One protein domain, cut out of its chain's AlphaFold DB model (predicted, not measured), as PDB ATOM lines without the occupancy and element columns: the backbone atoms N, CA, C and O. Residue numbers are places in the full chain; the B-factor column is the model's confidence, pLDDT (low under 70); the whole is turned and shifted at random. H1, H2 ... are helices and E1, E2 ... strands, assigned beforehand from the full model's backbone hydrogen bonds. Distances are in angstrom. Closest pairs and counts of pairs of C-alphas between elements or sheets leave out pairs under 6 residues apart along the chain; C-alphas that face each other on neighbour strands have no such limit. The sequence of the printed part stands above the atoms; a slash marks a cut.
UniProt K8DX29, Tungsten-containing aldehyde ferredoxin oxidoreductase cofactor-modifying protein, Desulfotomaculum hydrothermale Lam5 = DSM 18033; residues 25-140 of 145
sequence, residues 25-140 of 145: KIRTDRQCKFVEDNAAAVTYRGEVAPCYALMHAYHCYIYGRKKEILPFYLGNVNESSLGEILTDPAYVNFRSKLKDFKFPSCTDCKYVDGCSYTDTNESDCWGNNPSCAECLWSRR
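This is residues 25 to 140 of the 145 residues of the protein "Tungsten-containing aldehyde ferredoxin oxidoreductase cofactor-modifying protein" of Desulfotomaculum hydrothermale Lam5 = DSM 18033 (UniProt K8DX29). The domain has little regular structure: an elongated body made mostly of loops, with the hairpin E1 and E2 along one side and the helices H1, H2 and H3 on the other. The long stretch of residues 100 to 140 winds through the space between at one end. The 116 printed residues hold H1, E1, E2, H2 and H3 in that order, with 31 residues in named elements, mixed helices and strands; the sheet E1 - E2 is antiparallel. It is compact, radius of gyration of the C-alphas 14.3 A, spanning 43 by 26 by 25 A.

H1, residues 33 to 36, begins at C-alpha 33 (168.276, 197.629, 237.138). E1 is residues 58 to 62, 12.8 A, and E2 residues 65 to 69, 12.7 A. H2 is residues 82 to 87, 8.6 A. H3, residues 89 to 99, 15.0 A, ends at C-alpha 99 (177.483, 197.190, 240.680).

H1 and H3 touch, the closest C-alphas being those of Val 35 and Arg 95, 6.2 A. E1 and E2 are antiparallel at 146 degrees, with N 60 and O 67 within hydrogen-bond range at 2.9 A. H2 and H3 are close but not clearly touching, the closest C-alphas being those of Leu 86 and Val 92, 7.0 A. In H2 and H3 every O i to N i+4 pair is within hydrogen-bond range; H1 is too short for one. E1 and H3 are apart.

The C-alphas of Asn 78 and Lys 110, 44.1 A, are farthest apart. The printed part has no cut. The links H1 to E1 and E2 to H2 are long. No printed residue is under 70 in pLDDT.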
ATOM      1  N   LYS A  25     168.939 187.246 223.047       86.00
ATOM      2  CA  LYS A  25     170.196 186.494 223.128       86.00
ATOM      3  C   LYS A  25     171.045 187.014 224.276       86.00
ATOM      4  O   LYS A  25     171.017 188.201 224.594       86.00
ATOM      5  N   ILE A  26     171.833 186.125 224.877       87.31
ATOM      6  CA  ILE A  26     172.797 186.528 225.897       87.31
ATOM      7  C   ILE A  26     173.847 187.463 225.291       87.31
ATOM      8  O   ILE A  26     174.317 187.260 224.170       87.31
ATOM      9  N   ARG A  27     174.216 188.492 226.049       86.31
ATOM     10  CA  ARG A  27     175.250 189.458 225.683       86.31
ATOM     11  C   ARG A  27     176.262 189.598 226.807       86.31
ATOM     12  O   ARG A  27     175.955 189.280 227.955       86.31
ATOM     13  N   THR A  28     177.456 190.083 226.475       85.75
ATOM     14  CA  THR A  28     178.537 190.303 227.446       85.75
ATOM     15  C   THR A  28     178.182 191.384 228.464       85.75
ATOM     16  O   THR A  28     178.582 191.262 229.622       85.75
ATOM     17  N   ASP A  29     177.418 192.410 228.065       87.12
ATOM     18  CA  ASP A  29     176.975 193.461 228.977       87.12
ATOM     19  C   ASP A  29     176.077 192.895 230.079       87.12
ATOM     20  O   ASP A  29     175.192 192.067 229.850       87.12
ATOM     21  N   ARG A  30     176.333 193.347 231.306       90.44
ATOM     22  CA  ARG A  30     175.521 193.033 232.477       90.44
ATOM     23  C   ARG A  30     175.096 194.342 233.124       90.44
ATOM     24  O   ARG A  30     175.910 195.249 233.273       90.44
ATOM     25  N   GLN A  31     173.827 194.440 233.505       91.06
ATOM     26  CA  GLN A  31     173.294 195.578 234.244       91.06
ATOM     27  C   GLN A  31     172.167 195.126 235.174       91.06
ATOM     28  O   GLN A  31     171.162 194.585 234.723       91.06
ATOM     29  N   CYS A  32     172.293 195.406 236.471       93.19
ATOM     30  CA  CYS A  32     171.226 195.157 237.431       93.19
ATOM     31  C   CYS A  32     170.379 196.421 237.611       93.19
ATOM     32  O   CYS A  32     170.789 197.336 238.321       93.19
ATOM     33  N   LYS A  33     169.180 196.468 237.014       90.25
ATOM     34  CA  LYS A  33     168.276 197.629 237.138       90.25
ATOM     35  C   LYS A  33     167.918 197.968 238.587       90.25
ATOM     36  O   LYS A  33     167.851 199.132 238.932       90.25
ATOM     37  N   PHE A  34     167.787 196.971 239.463       92.88
ATOM     38  CA  PHE A  34     167.516 197.221 240.885       92.88
ATOM     39  C   PHE A  34     168.641 198.007 241.570       92.88
ATOM     40  O   PHE A  34     168.388 198.811 242.470       92.88
ATOM     41  N   VAL A  35     169.887 197.804 241.125       94.06
ATOM     42  CA  VAL A  35     171.041 198.554 241.627       94.06
ATOM     43  C   VAL A  35     171.101 199.955 241.021       94.06
ATOM     44  O   VAL A  35     171.261 200.921 241.760       94.06
ATOM     45  N   GLU A  36     170.926 200.061 239.707       91.88
ATOM     46  CA  GLU A  36     170.998 201.330 238.970       91.88
ATOM     47  C   GLU A  36     169.869 202.299 239.342       91.88
ATOM     48  O   GLU A  36     170.115 203.478 239.584       91.88
ATOM     49  N   ASP A  37     168.644 201.790 239.463       91.50
ATOM     50  CA  ASP A  37     167.444 202.594 239.705       91.50
ATOM     51  C   ASP A  37     167.200 202.848 241.207       91.50
ATOM     52  O   ASP A  37     166.160 203.377 241.586       91.50
ATOM     53  N   ASN A  38     168.130 202.455 242.090       91.62
ATOM     54  CA  ASN A  38     167.957 202.558 243.548       91.62
ATOM     55  C   ASN A  38     166.674 201.903 244.084       91.62
ATOM     56  O   ASN A  38     166.085 202.359 245.059       91.62
ATOM     57  N   ALA A  39     166.279 200.789 243.465       92.25
ATOM     58  CA  ALA A  39     165.074 200.055 243.817       92.25
ATOM     59  C   ALA A  39     165.335 198.927 244.831       92.25
ATOM     60  O   ALA A  39     166.436 198.366 244.923       92.25
ATOM     61  N   ALA A  40     164.274 198.590 245.562       94.19
ATOM     62  CA  ALA A  40     164.146 197.463 246.478       94.19
ATOM     63  C   ALA A  40     162.708 196.924 246.397       94.19
ATOM     64  O   ALA A  40     161.808 197.634 245.942       94.19
ATOM     65  N   ALA A  41     162.487 195.687 246.831       95.12
ATOM     66  CA  ALA A  41     161.160 195.085 246.919       95.12
ATOM     67  C   ALA A  41     160.799 194.840 248.387       95.12
ATOM     68  O   ALA A  41     161.650 194.435 249.174       95.12
ATOM     69  N   VAL A  42     159.536 195.065 248.751       96.75
ATOM     70  CA  VAL A  42     159.026 194.797 250.102       96.75
ATOM     71  C   VAL A  42     157.926 193.749 249.997       96.75
ATOM     72  O   VAL A  42     156.986 193.914 249.218       96.75
ATOM     73  N   THR A  43     158.055 192.648 250.738       96.44
ATOM     74  CA  THR A  43     157.039 191.588 250.767       96.44
ATOM     75  C   THR A  43     155.799 192.055 251.530       96.44
ATOM     76  O   THR A  43     155.842 193.011 252.304       96.44
ATOM     77  N   TYR A  44     154.679 191.336 251.393       95.81
ATOM     78  CA  TYR A  44     153.472 191.617 252.185       95.81
ATOM     79  C   TYR A  44     153.691 191.481 253.706       95.81
ATOM     80  O   TYR A  44     152.893 191.995 254.484       95.81
ATOM     81  N   ARG A  45     154.754 190.781 254.130       96.62
ATOM     82  CA  ARG A  45     155.160 190.618 255.537       96.62
ATOM     83  C   ARG A  45     156.096 191.728 256.022       96.62
ATOM     84  O   ARG A  45     156.528 191.702 257.172       96.62
ATOM     85  N   GLY A  46     156.427 192.681 255.154       97.44
ATOM     86  CA  GLY A  46     157.345 193.776 255.440       97.44
ATOM     87  C   GLY A  46     158.826 193.438 255.253       97.44
ATOM     88  O   GLY A  46     159.666 194.286 255.534       97.44
ATOM     89  N   GLU A  47     159.179 192.244 254.772       98.19
ATOM     90  CA  GLU A  47     160.580 191.877 254.532       98.19
ATOM     91  C   GLU A  47     161.126 192.660 253.332       98.19
ATOM     92  O   GLU A  47     160.477 192.740 252.286       98.19
ATOM     93  N   VAL A  48     162.324 193.226 253.462       97.94
ATOM     94  CA  VAL A  48     162.981 193.997 252.404       97.94
ATOM     95  C   VAL A  48     163.943 193.095 251.640       97.94
ATOM     96  O   VAL A  48     164.983 192.683 252.160       97.94
ATOM     97  N   ALA A  49     163.606 192.815 250.385       97.06
ATOM     98  CA  ALA A  49     164.434 192.086 249.436       97.06
ATOM     99  C   ALA A  49     165.122 193.056 248.459       97.06
ATOM    100  O   ALA A  49     164.530 194.058 248.042       97.06
ATOM    101  N   PRO A  50     166.349 192.759 247.999       95.31
ATOM    102  CA  PRO A  50     167.070 193.662 247.108       95.31
ATOM    103  C   PRO A  50     166.536 193.683 245.670       95.31
ATOM    104  O   PRO A  50     166.856 194.601 244.914       95.31
ATOM    105  N   CYS A  51     165.744 192.688 245.265       94.19
ATOM    106  CA  CYS A  51     165.088 192.638 243.961       94.19
ATOM    107  C   CYS A  51     163.908 191.657 243.958       94.19
ATOM    108  O   CYS A  51     163.787 190.814 244.848       94.19
ATOM    109  N   TYR A  52     163.078 191.703 242.908       92.00
ATOM    110  CA  TYR A  52     161.943 190.781 242.751       92.00
ATOM    111  C   TYR A  52     162.353 189.310 242.743       92.00
ATOM    112  O   TYR A  52     161.668 188.473 243.325       92.00
ATOM    113  N   ALA A  53     163.490 188.997 242.116       92.88
ATOM    114  CA  ALA A  53     163.979 187.630 242.022       92.88
ATOM    115  C   ALA A  53     164.359 187.033 243.385       92.88
ATOM    116  O   ALA A  53     164.445 185.821 243.476       92.88
ATOM    117  N   LEU A  54     164.580 187.852 244.416       95.81
ATOM    118  CA  LEU A  54     164.949 187.407 245.764       95.81
ATOM    119  C   LEU A  54     163.826 187.641 246.786       95.81
ATOM    120  O   LEU A  54     164.038 187.501 247.986       95.81
ATOM    121  N   MET A  55     162.628 188.001 246.317       95.38
ATOM    122  CA  MET A  55     161.487 188.350 247.166       95.38
ATOM    123  C   MET A  55     160.749 187.125 247.730       95.38
ATOM    124  O   MET A  55     160.023 187.252 248.707       95.38
ATOM    125  N   HIS A  56     160.863 185.958 247.096       95.19
ATOM    126  CA  HIS A  56     160.192 184.726 247.518       95.19
ATOM    127  C   HIS A  56     160.916 183.503 246.950       95.19
ATOM    128  O   HIS A  56     161.719 183.633 246.025       95.19
ATOM    129  N   ALA A  57     160.607 182.322 247.489       96.56
ATOM    130  CA  ALA A  57     161.101 181.063 246.948       96.56
ATOM    131  C   ALA A  57     160.318 180.658 245.693       96.56
ATOM    132  O   ALA A  57     159.085 180.697 245.699       96.56
ATOM    133  N   TYR A  58     161.006 180.232 244.638       96.12
ATOM    134  CA  TYR A  58     160.368 179.672 243.445       96.12
ATOM    135  C   TYR A  58     161.322 178.773 242.668       96.12
ATOM    136  O   TYR A  58     162.541 178.841 242.801       96.12
ATOM    137  N   HIS A  59     160.745 177.948 241.800       96.38
ATOM    138  CA  HIS A  59     161.501 177.180 240.824       96.38
ATOM    139  C   HIS A  59     161.468 177.884 239.474       96.38
ATOM    140  O   HIS A  59     160.414 178.339 239.026       96.38
ATOM    141  N   CYS A  60     162.607 177.932 238.801       93.56
ATOM    142  CA  CYS A  60     162.705 178.400 237.428       93.56
ATOM    143  C   CYS A  60     163.521 177.423 236.581       93.56
ATOM    144  O   CYS A  60     164.130 176.480 237.089       93.56
ATOM    145  N   TYR A  61     163.490 177.637 235.268       93.25
ATOM    146  CA  TYR A  61     164.237 176.832 234.314       93.25
ATOM    147  C   TYR A  61     165.147 177.738 233.495       93.25
ATOM    148  O   TYR A  61     164.675 178.645 232.811       93.25
ATOM    149  N   ILE A  62     166.453 177.489 233.562       91.88
ATOM    150  CA  ILE A  62     167.476 178.247 232.840       91.88
ATOM    151  C   ILE A  62     168.110 177.310 231.818       91.88
ATOM    152  O   ILE A  62     168.781 176.348 232.180       91.88
ATOM    153  N   TYR A  63     167.849 177.565 230.534       89.44
ATOM    154  CA  TYR A  63     168.278 176.700 229.425       89.44
ATOM    155  C   TYR A  63     167.923 175.214 229.639       89.44
ATOM    156  O   TYR A  63     168.717 174.322 229.370       89.44
ATOM    157  N   GLY A  64     166.721 174.952 230.162       91.25
ATOM    158  CA  GLY A  64     166.221 173.598 230.428       91.25
ATOM    159  C   GLY A  64     166.657 172.994 231.768       91.25
ATOM    160  O   GLY A  64     166.073 171.997 232.188       91.25
ATOM    161  N   ARG A  65     167.604 173.607 232.486       93.50
ATOM    162  CA  ARG A  65     168.017 173.154 233.822       93.50
ATOM    163  C   ARG A  65     167.120 173.764 234.889       93.50
ATOM    164  O   ARG A  65     166.862 174.967 234.869       93.50
ATOM    165  N   LYS A  66     166.638 172.929 235.807       95.00
ATOM    166  CA  LYS A  66     165.832 173.372 236.946       95.00
ATOM    167  C   LYS A  66     166.742 174.070 237.956       95.00
ATOM    168  O   LYS A  66     167.774 173.522 238.318       95.00
ATOM    169  N   LYS A  67     166.320 175.238 238.424       95.75
ATOM    170  CA  LYS A  67     166.971 176.000 239.486       95.75
ATOM    171  C   LYS A  67     165.950 176.351 240.558       95.75
ATOM    172  O   LYS A  67     164.823 176.739 240.241       95.75
ATOM    173  N   GLU A  68     166.347 176.222 241.811       97.12
ATOM    174  CA  GLU A  68     165.609 176.739 242.955       97.12
ATOM    175  C   GLU A  68     166.166 178.109 243.341       97.12
ATOM    176  O   GLU A  68     167.368 178.304 243.514       97.12
ATOM    177  N   ILE A  69     165.286 179.093 243.437       97.00
ATOM    178  CA  ILE A  69     165.628 180.408 243.952       97.00
ATOM    179  C   ILE A  69     165.052 180.509 245.350       97.00
ATOM    180  O   ILE A  69     163.849 180.336 245.533       97.00
ATOM    181  N   LEU A  70     165.913 180.804 246.314       97.31
ATOM    182  CA  LEU A  70     165.564 181.060 247.700       97.31
ATOM    183  C   LEU A  70     165.491 182.570 247.958       97.31
ATOM    184  O   LEU A  70     166.249 183.347 247.358       97.31
ATOM    185  N   PRO A  71     164.582 183.006 248.844       96.88
ATOM    186  CA  PRO A  71     164.451 184.405 249.197       96.88
ATOM    187  C   PRO A  71     165.696 184.904 249.930       96.88
ATOM    188  O   PRO A  71     166.367 184.153 250.637       96.88
ATOM    189  N   PHE A  72     165.971 186.198 249.800       97.12
ATOM    190  CA  PHE A  72     167.036 186.859 250.541       97.12
ATOM    191  C   PHE A  72     166.563 188.225 251.024       97.12
ATOM    192  O   PHE A  72     166.270 189.117 250.222       97.12
ATOM    193  N   TYR A  73     166.507 188.370 252.345       97.19
ATOM    194  CA  TYR A  73     166.014 189.563 253.019       97.19
ATOM    195  C   TYR A  73     167.131 190.217 253.822       97.19
ATOM    196  O   TYR A  73     167.950 189.536 254.436       97.19
ATOM    197  N   LEU A  74     167.147 191.546 253.820       96.19
ATOM    198  CA  LEU A  74     168.162 192.363 254.494       96.19
ATOM    199  C   LEU A  74     167.571 193.221 255.626       96.19
ATOM    200  O   LEU A  74     168.260 194.063 256.186       96.19
ATOM    201  N   GLY A  75     166.295 193.017 255.954       96.81
ATOM    202  CA  GLY A  75     165.603 193.700 257.044       96.81
ATOM    203  C   GLY A  75     164.087 193.557 256.944       96.81
ATOM    204  O   GLY A  75     163.575 192.973 255.984       96.81
ATOM    205  N   ASN A  76     163.368 194.113 257.919       98.00
ATOM    206  CA  ASN A  76     161.908 194.194 257.918       98.00
ATOM    207  C   ASN A  76     161.448 195.618 258.274       98.00
ATOM    208  O   ASN A  76     161.880 196.175 259.281       98.00
ATOM    209  N   VAL A  77     160.558 196.204 257.467       97.88
ATOM    210  CA  VAL A  77     160.064 197.583 257.668       97.88
ATOM    211  C   VAL A  77     159.187 197.753 258.911       97.88
ATOM    212  O   VAL A  77     158.919 198.879 259.321       97.88
ATOM    213  N   ASN A  78     158.719 196.651 259.504       97.62
ATOM    214  CA  ASN A  78     158.000 196.677 260.777       97.62
ATOM    215  C   ASN A  78     158.947 196.810 261.982       97.62
ATOM    216  O   ASN A  78     158.484 197.116 263.078       97.62
ATOM    217  N   GLU A  79     160.247 196.561 261.792       97.56
ATOM    218  CA  GLU A  79     161.264 196.569 262.853       97.56
ATOM    219  C   GLU A  79     162.176 197.798 262.766       97.56
ATOM    220  O   GLU A  79     162.473 198.415 263.787       97.56
ATOM    221  N   SER A  80     162.568 198.184 261.549       97.12
ATOM    222  CA  SER A  80     163.447 199.327 261.282       97.12
ATOM    223  C   SER A  80     162.900 200.181 260.145       97.12
ATOM    224  O   SER A  80     162.167 199.703 259.274       97.12
ATOM    225  N   SER A  81     163.283 201.456 260.103       97.38
ATOM    226  CA  SER A  81     162.919 202.312 258.977       97.38
ATOM    227  C   SER A  81     163.581 201.826 257.684       97.38
ATOM    228  O   SER A  81     164.684 201.276 257.680       97.38
ATOM    229  N   LEU A  82     162.933 202.080 256.543       95.62
ATOM    230  CA  LEU A  82     163.495 201.700 255.244       95.62
ATOM    231  C   LEU A  82     164.864 202.358 254.994       95.62
ATOM    232  O   LEU A  82     165.742 201.737 254.405       95.62
ATOM    233  N   GLY A  83     165.055 203.595 255.463       96.25
ATOM    234  CA  GLY A  83     166.333 204.299 255.360       96.25
ATOM    235  C   GLY A  83     167.461 203.544 256.061       96.25
ATOM    236  O   GLY A  83     168.483 203.289 255.434       96.25
ATOM    237  N   GLU A  84     167.240 203.115 257.307       97.56
ATOM    238  CA  GLU A  84     168.219 202.337 258.077       97.56
ATOM    239  C   GLU A  84     168.587 201.037 257.359       97.56
ATOM    240  O   GLU A  84     169.771 200.777 257.150       97.56
ATOM    241  N   ILE A  85     167.588 200.282 256.886       97.38
ATOM    242  CA  ILE A  85     167.790 199.010 256.172       97.38
ATOM    243  C   ILE A  85     168.615 199.207 254.893       97.38
ATOM    244  O   ILE A  85     169.523 198.429 254.607       97.38
ATOM    245  N   LEU A  86     168.323 200.246 254.106       94.94
ATOM    246  CA  LEU A  86     169.037 200.509 252.851       94.94
ATOM    247  C   LEU A  86     170.466 201.020 253.074       94.94
ATOM    248  O   LEU A  86     171.328 200.818 252.214       94.94
ATOM    249  N   THR A  87     170.715 201.682 254.204       96.06
ATOM    250  CA  THR A  87     172.054 202.137 254.609       96.06
ATOM    251  C   THR A  87     172.842 201.092 255.392       96.06
ATOM    252  O   THR A  87     174.023 201.316 255.666       96.06
ATOM    253  N   ASP A  88     172.227 199.956 255.727       97.31
ATOM    254  CA  ASP A  88     172.891 198.877 256.442       97.31
ATOM    255  C   ASP A  88     174.121 198.381 255.650       97.31
ATOM    256  O   ASP A  88     174.037 198.168 254.429       97.31
ATOM    257  N   PRO A  89     175.281 198.176 256.305       97.06
ATOM    258  CA  PRO A  89     176.490 197.721 255.630       97.06
ATOM    259  C   PRO A  89     176.307 196.426 254.831       97.06
ATOM    260  O   PRO A  89     176.931 196.281 253.779       97.06
ATOM    261  N   ALA A  90     175.464 195.488 255.272       94.69
ATOM    262  CA  ALA A  90     175.184 194.263 254.527       94.69
ATOM    263  C   ALA A  90     174.465 194.573 253.206       94.69
ATOM    264  O   ALA A  90     174.865 194.060 252.155       94.69
ATOM    265  N   TYR A  91     173.476 195.472 253.232       95.94
ATOM    266  CA  TYR A  91     172.752 195.907 252.035       95.94
ATOM    267  C   TYR A  91     173.675 196.654 251.067       95.94
ATOM    268  O   TYR A  91     173.731 196.342 249.871       95.94
ATOM    269  N   VAL A  92     174.450 197.611 251.578       95.50
ATOM    270  CA  VAL A  92     175.394 198.407 250.781       95.50
ATOM    271  C   VAL A  92     176.461 197.513 250.146       95.50
ATOM    272  O   VAL A  92     176.723 197.619 248.943       95.50
ATOM    273  N   ASN A  93     177.036 196.584 250.912       94.62
ATOM    274  CA  ASN A  93     178.028 195.637 250.404       94.62
ATOM    275  C   ASN A  93     177.438 194.723 249.328       94.62
ATOM    276  O   ASN A  93     178.085 194.489 248.304       94.62
ATOM    277  N   PHE A  94     176.205 194.246 249.514       94.81
ATOM    278  CA  PHE A  94     175.507 193.446 248.511       94.81
ATOM    279  C   PHE A  94     175.337 194.216 247.191       94.81
ATOM    280  O   PHE A  94     175.744 193.732 246.130       94.81
ATOM    281  N   ARG A  95     174.828 195.456 247.241       94.62
ATOM    282  CA  ARG A  95     174.687 196.311 246.046       94.62
ATOM    283  C   ARG A  95     176.033 196.623 245.391       94.62
ATOM    284  O   ARG A  95     176.114 196.645 244.166       94.62
ATOM    285  N   SER A  96     177.086 196.836 246.178       94.12
ATOM    286  CA  SER A  96     178.439 197.107 245.673       94.12
ATOM    287  C   SER A  96     178.997 195.931 244.864       94.12
ATOM    288  O   SER A  96     179.483 196.117 243.746       94.12
ATOM    289  N   LYS A  97     178.832 194.694 245.357       93.62
ATOM    290  CA  LYS A  97     179.197 193.482 244.599       93.62
ATOM    291  C   LYS A  97     178.442 193.387 243.275       93.62
ATOM    292  O   LYS A  97     179.023 192.968 242.274       93.62
ATOM    293  N   LEU A  98     177.168 193.780 243.268       93.56
ATOM    294  CA  LEU A  98     176.340 193.785 242.066       93.56
ATOM    295  C   LEU A  98     176.738 194.859 241.054       93.56
ATOM    296  O   LEU A  98     176.767 194.570 239.861       93.56
ATOM    297  N   LYS A  99     177.058 196.066 241.522       92.62
ATOM    298  CA  LYS A  99     177.483 197.190 240.680       92.62
ATOM    299  C   LYS A  99     178.748 196.857 239.888       92.62
ATOM    300  O   LYS A  99     178.813 197.107 238.690       92.62
ATOM    301  N   ASP A 100     179.709 196.224 240.554       91.12
ATOM    302  CA  ASP A 100     180.986 195.828 239.952       91.12
ATOM    303  C   ASP A 100     180.941 194.428 239.314       91.12
ATOM    304  O   ASP A 100     181.950 193.943 238.804       91.12
ATOM    305  N   PHE A 101     179.791 193.742 239.371       92.38
ATOM    306  CA  PHE A 101     179.622 192.363 238.911       92.38
ATOM    307  C   PHE A 101     180.701 191.396 239.434       92.38
ATOM    308  O   PHE A 101     181.251 190.587 238.678       92.38
ATOM    309  N   LYS A 102     180.981 191.467 240.744       93.06
ATOM    310  CA  LYS A 102     181.962 190.634 241.474       93.06
ATOM    311  C   LYS A 102     181.454 189.209 241.721       93.06
ATOM    312  O   LYS A 102     181.490 188.692 242.833       93.06
ATOM    313  N   PHE A 103     180.964 188.581 240.665       93.62
ATOM    314  CA  PHE A 103     180.487 187.208 240.638       93.62
ATOM    315  C   PHE A 103     180.711 186.617 239.237       93.62
ATOM    316  O   PHE A 103     180.742 187.363 238.239       93.62
ATOM    317  N   PRO A 104     180.875 185.287 239.140       94.06
ATOM    318  CA  PRO A 104     181.141 184.630 237.874       94.06
ATOM    319  C   PRO A 104     179.939 184.761 236.939       94.06
ATOM    320  O   PRO A 104     178.818 185.043 237.355       94.06
ATOM    321  N   SER A 105     180.161 184.538 235.650       93.12
ATOM    322  CA  SER A 105     179.047 184.338 234.738       93.12
ATOM    323  C   SER A 105     178.718 182.854 234.646       93.12
ATOM    324  O   SER A 105     179.438 182.095 234.003       93.12
ATOM    325  N   CYS A 106     177.639 182.431 235.303       93.69
ATOM    326  CA  CYS A 106     177.195 181.038 235.251       93.69
ATOM    327  C   CYS A 106     176.386 180.739 233.984       93.69
ATOM    328  O   CYS A 106     176.482 179.637 233.455       93.69
ATOM    329  N   THR A 107     175.654 181.728 233.455       90.56
ATOM    330  CA  THR A 107     174.753 181.556 232.300       90.56
ATOM    331  C   THR A 107     175.437 181.083 231.014       90.56
ATOM    332  O   THR A 107     174.782 180.473 230.179       90.56
ATOM    333  N   ASP A 108     176.716 181.408 230.824       90.06
ATOM    334  CA  ASP A 108     177.538 181.070 229.648       90.06
ATOM    335  C   ASP A 108     178.799 180.270 230.044       90.06
ATOM    336  O   ASP A 108     179.765 180.178 229.283       90.06
ATOM    337  N   CYS A 109     178.808 179.681 231.244       93.25
ATOM    338  CA  CYS A 109     179.937 178.896 231.725       93.25
ATOM    339  C   CYS A 109     180.029 177.555 230.983       93.25
ATOM    340  O   CYS A 109     179.086 176.770 230.972       93.25
ATOM    341  N   LYS A 110     181.217 177.224 230.462       93.06
ATOM    342  CA  LYS A 110     181.487 175.944 229.776       93.06
ATOM    343  C   LYS A 110     181.292 174.685 230.633       93.06
ATOM    344  O   LYS A 110     181.261 173.589 230.091       93.06
ATOM    345  N   TYR A 111     181.232 174.828 231.956       93.19
ATOM    346  CA  TYR A 111     181.098 173.715 232.903       93.19
ATOM    347  C   TYR A 111     179.707 173.638 233.539       93.19
ATOM    348  O   TYR A 111     179.518 172.903 234.505       93.19
ATOM    349  N   VAL A 112     178.747 174.420 233.040       93.38
ATOM    350  CA  VAL A 112     177.439 174.585 233.678       93.38
ATOM    351  C   VAL A 112     176.644 173.276 233.777       93.38
ATOM    352  O   VAL A 112     175.994 173.046 234.791       93.38
ATOM    353  N   ASP A 113     176.772 172.377 232.796       89.62
ATOM    354  CA  ASP A 113     176.007 171.120 232.729       89.62
ATOM    355  C   ASP A 113     176.354 170.105 233.833       89.62
ATOM    356  O   ASP A 113     175.608 169.155 234.053       89.62
ATOM    357  N   GLY A 114     177.464 170.305 234.551       91.19
ATOM    358  CA  GLY A 114     177.861 169.486 235.704       91.19
ATOM    359  C   GLY A 114     178.045 170.282 236.997       91.19
ATOM    360  O   GLY A 114     178.655 169.779 237.939       91.19
ATOM    361  N   CYS A 115     177.599 171.540 237.040       94.38
ATOM    362  CA  CYS A 115     177.890 172.459 238.137       94.38
ATOM    363  C   CYS A 115     176.721 172.570 239.124       94.38
ATOM    364  O   CYS A 115     175.745 173.275 238.859       94.38
ATOM    365  N   SER A 116     176.868 171.973 240.308       93.62
ATOM    366  CA  SER A 116     175.843 172.018 241.363       93.62
ATOM    367  C   SER A 116     175.632 173.405 241.978       93.62
ATOM    368  O   SER A 116     174.559 173.694 242.495       93.62
ATOM    369  N   TYR A 117     176.603 174.323 241.866       94.88
ATOM    370  CA  TYR A 117     176.429 175.718 242.308       94.88
ATOM    371  C   TYR A 117     175.279 176.437 241.595       94.88
ATOM    372  O   TYR A 117     174.823 177.482 242.047       94.88
ATOM    373  N   THR A 118     174.824 175.916 240.455       94.62
ATOM    374  CA  THR A 118     173.713 176.511 239.711       94.62
ATOM    375  C   THR A 118     172.347 175.948 240.088       94.62
ATOM    376  O   THR A 118     171.345 176.527 239.668       94.62
ATOM    377  N   ASP A 119     172.287 174.912 240.928       95.38
ATOM    378  CA  ASP A 119     171.029 174.294 241.361       95.38
ATOM    379  C   ASP A 119     170.230 175.231 242.276       95.38
ATOM    380  O   ASP A 119     169.006 175.307 242.155       95.38
ATOM    381  N   THR A 120     170.919 176.004 243.128       96.56
ATOM    382  CA  THR A 120     170.320 177.045 243.979       96.56
ATOM    383  C   THR A 120     170.941 178.429 243.734       96.56
ATOM    384  O   THR A 120     171.770 178.617 242.833       96.56
ATOM    385  N   ASN A 121     170.508 179.449 244.479       96.00
ATOM    386  CA  ASN A 121     171.128 180.781 244.514       96.00
ATOM    387  C   ASN A 121     171.953 181.033 245.786       96.00
ATOM    388  O   ASN A 121     172.304 182.178 246.052       96.00
ATOM    389  N   GLU A 122     172.262 180.017 246.585       95.81
ATOM    390  CA  GLU A 122     172.952 180.209 247.872       95.81
ATOM    391  C   GLU A 122     174.456 180.422 247.719       95.81
ATOM    392  O   GLU A 122     175.094 180.989 248.603       95.81
ATOM    393  N   SER A 123     175.047 179.953 246.619       94.75
ATOM    394  CA  SER A 123     176.493 180.023 246.422       94.75
ATOM    395  C   SER A 123     176.902 180.105 244.953       94.75
ATOM    396  O   SER A 123     176.139 179.786 244.046       94.75
ATOM    397  N   ASP A 124     178.136 180.549 244.723       95.19
ATOM    398  CA  ASP A 124     178.849 180.395 243.458       95.19
ATOM    399  C   ASP A 124     180.321 180.051 243.702       95.19
ATOM    400  O   ASP A 124     180.801 180.061 244.836       95.19
ATOM    401  N   CYS A 125     181.066 179.770 242.629       94.81
ATOM    402  CA  CYS A 125     182.478 179.398 242.722       94.81
ATOM    403  C   CYS A 125     183.399 180.518 243.242       94.81
ATOM    404  O   CYS A 125     184.573 180.254 243.491       94.81
ATOM    405  N   TRP A 126     182.903 181.753 243.391       94.69
ATOM    406  CA  TRP A 126     183.633 182.871 244.002       94.69
ATOM    407  C   TRP A 126     183.195 183.125 245.455       94.69
ATOM    408  O   TRP A 126     183.722 184.030 246.100       94.69
ATOM    409  N   GLY A 127     182.266 182.322 245.986       93.81
ATOM    410  CA  GLY A 127     181.835 182.360 247.382       93.81
ATOM    411  C   GLY A 127     180.785 183.425 247.706       93.81
ATOM    412  O   GLY A 127     180.683 183.835 248.862       93.81
ATOM    413  N   ASN A 128     180.010 183.912 246.729       94.19
ATOM    414  CA  ASN A 128     178.932 184.863 247.028       94.19
ATOM    415  C   ASN A 128     177.669 184.168 247.541       94.19
ATOM    416  O   ASN A 128     177.261 183.159 246.981       94.19
ATOM    417  N   ASN A 129     177.010 184.776 248.531       93.44
ATOM    418  CA  ASN A 129     175.704 184.364 249.041       93.44
ATOM    419  C   ASN A 129     174.827 185.616 249.311       93.44
ATOM    420  O   ASN A 129     175.260 186.475 250.088       93.44
ATOM    421  N   PRO A 130     173.654 185.763 248.664       94.19
ATOM    422  CA  PRO A 130     173.165 184.923 247.572       94.19
ATOM    423  C   PRO A 130     173.947 185.200 246.279       94.19
ATOM    424  O   PRO A 130     174.464 186.302 246.058       94.19
ATOM    425  N   SER A 131     174.014 184.213 245.392       94.31
ATOM    426  CA  SER A 131     174.637 184.364 244.085       94.31
ATOM    427  C   SER A 131     173.679 184.958 243.054       94.31
ATOM    428  O   SER A 131     172.568 184.480 242.826       94.31
ATOM    429  N   CYS A 132     174.163 185.988 242.358       95.12
ATOM    430  CA  CYS A 132     173.522 186.567 241.175       95.12
ATOM    431  C   CYS A 132     174.207 186.140 239.865       95.12
ATOM    432  O   CYS A 132     173.932 186.716 238.807       95.12
ATOM    433  N   ALA A 133     175.077 185.126 239.922       94.75
ATOM    434  CA  ALA A 133     175.896 184.663 238.803       94.75
ATOM    435  C   ALA A 133     175.095 184.143 237.604       94.75
ATOM    436  O   ALA A 133     175.571 184.175 236.467       94.75
ATOM    437  N   GLU A 134     173.858 183.713 237.847       93.12
ATOM    438  CA  GLU A 134     172.942 183.210 236.825       93.12
ATOM    439  C   GLU A 134     171.693 184.087 236.635       93.12
ATOM    440  O   GLU A 134     170.650 183.650 236.154       93.12
ATOM    441  N   CYS A 135     171.771 185.351 237.051       92.62
ATOM    442  CA  CYS A 135     170.621 186.245 237.055       92.62
ATOM    443  C   CYS A 135     170.235 186.697 235.634       92.62
ATOM    444  O   CYS A 135     170.905 187.527 235.019       92.62
ATOM    445  N   LEU A 136     169.097 186.212 235.132       92.31
ATOM    446  CA  LEU A 136     168.576 186.581 233.809       92.31
ATOM    447  C   LEU A 136     168.106 188.045 233.723       92.31
ATOM    448  O   LEU A 136     168.127 188.636 232.643       92.31
ATOM    449  N   TRP A 137     167.754 188.657 234.859       91.38
ATOM    450  CA  TRP A 137     167.461 190.091 234.950       91.38
ATOM    451  C   TRP A 137     168.701 190.941 234.687       91.38
ATOM    452  O   TRP A 137     168.630 191.926 233.955       91.38
ATOM    453  N   SER A 138     169.855 190.548 235.243       91.25
ATOM    454  CA  SER A 138     171.107 191.287 235.039       91.25
ATOM    455  C   SER A 138     171.626 191.164 233.602       91.25
ATOM    456  O   SER A 138     172.330 192.045 233.113       91.25
ATOM    457  N   ARG A 139     171.215 190.096 232.910       90.69
ATOM    458  CA  ARG A 139     171.428 189.859 231.477       90.69
ATOM    459  C   ARG A 139     170.367 190.500 230.577       90.69
ATOM    460  O   ARG A 139     170.469 190.360 229.366       90.69
ATOM    461  N   ARG A 140     169.350 191.164 231.146       88.81
ATOM    462  CA  ARG A 140     168.173 191.714 230.441       88.81
ATOM    463  C   ARG A 140     167.449 190.709 229.531       88.81
ATOM    464  O   ARG A 140     166.727 191.121 228.632       88.81
TER     465      ARG A 140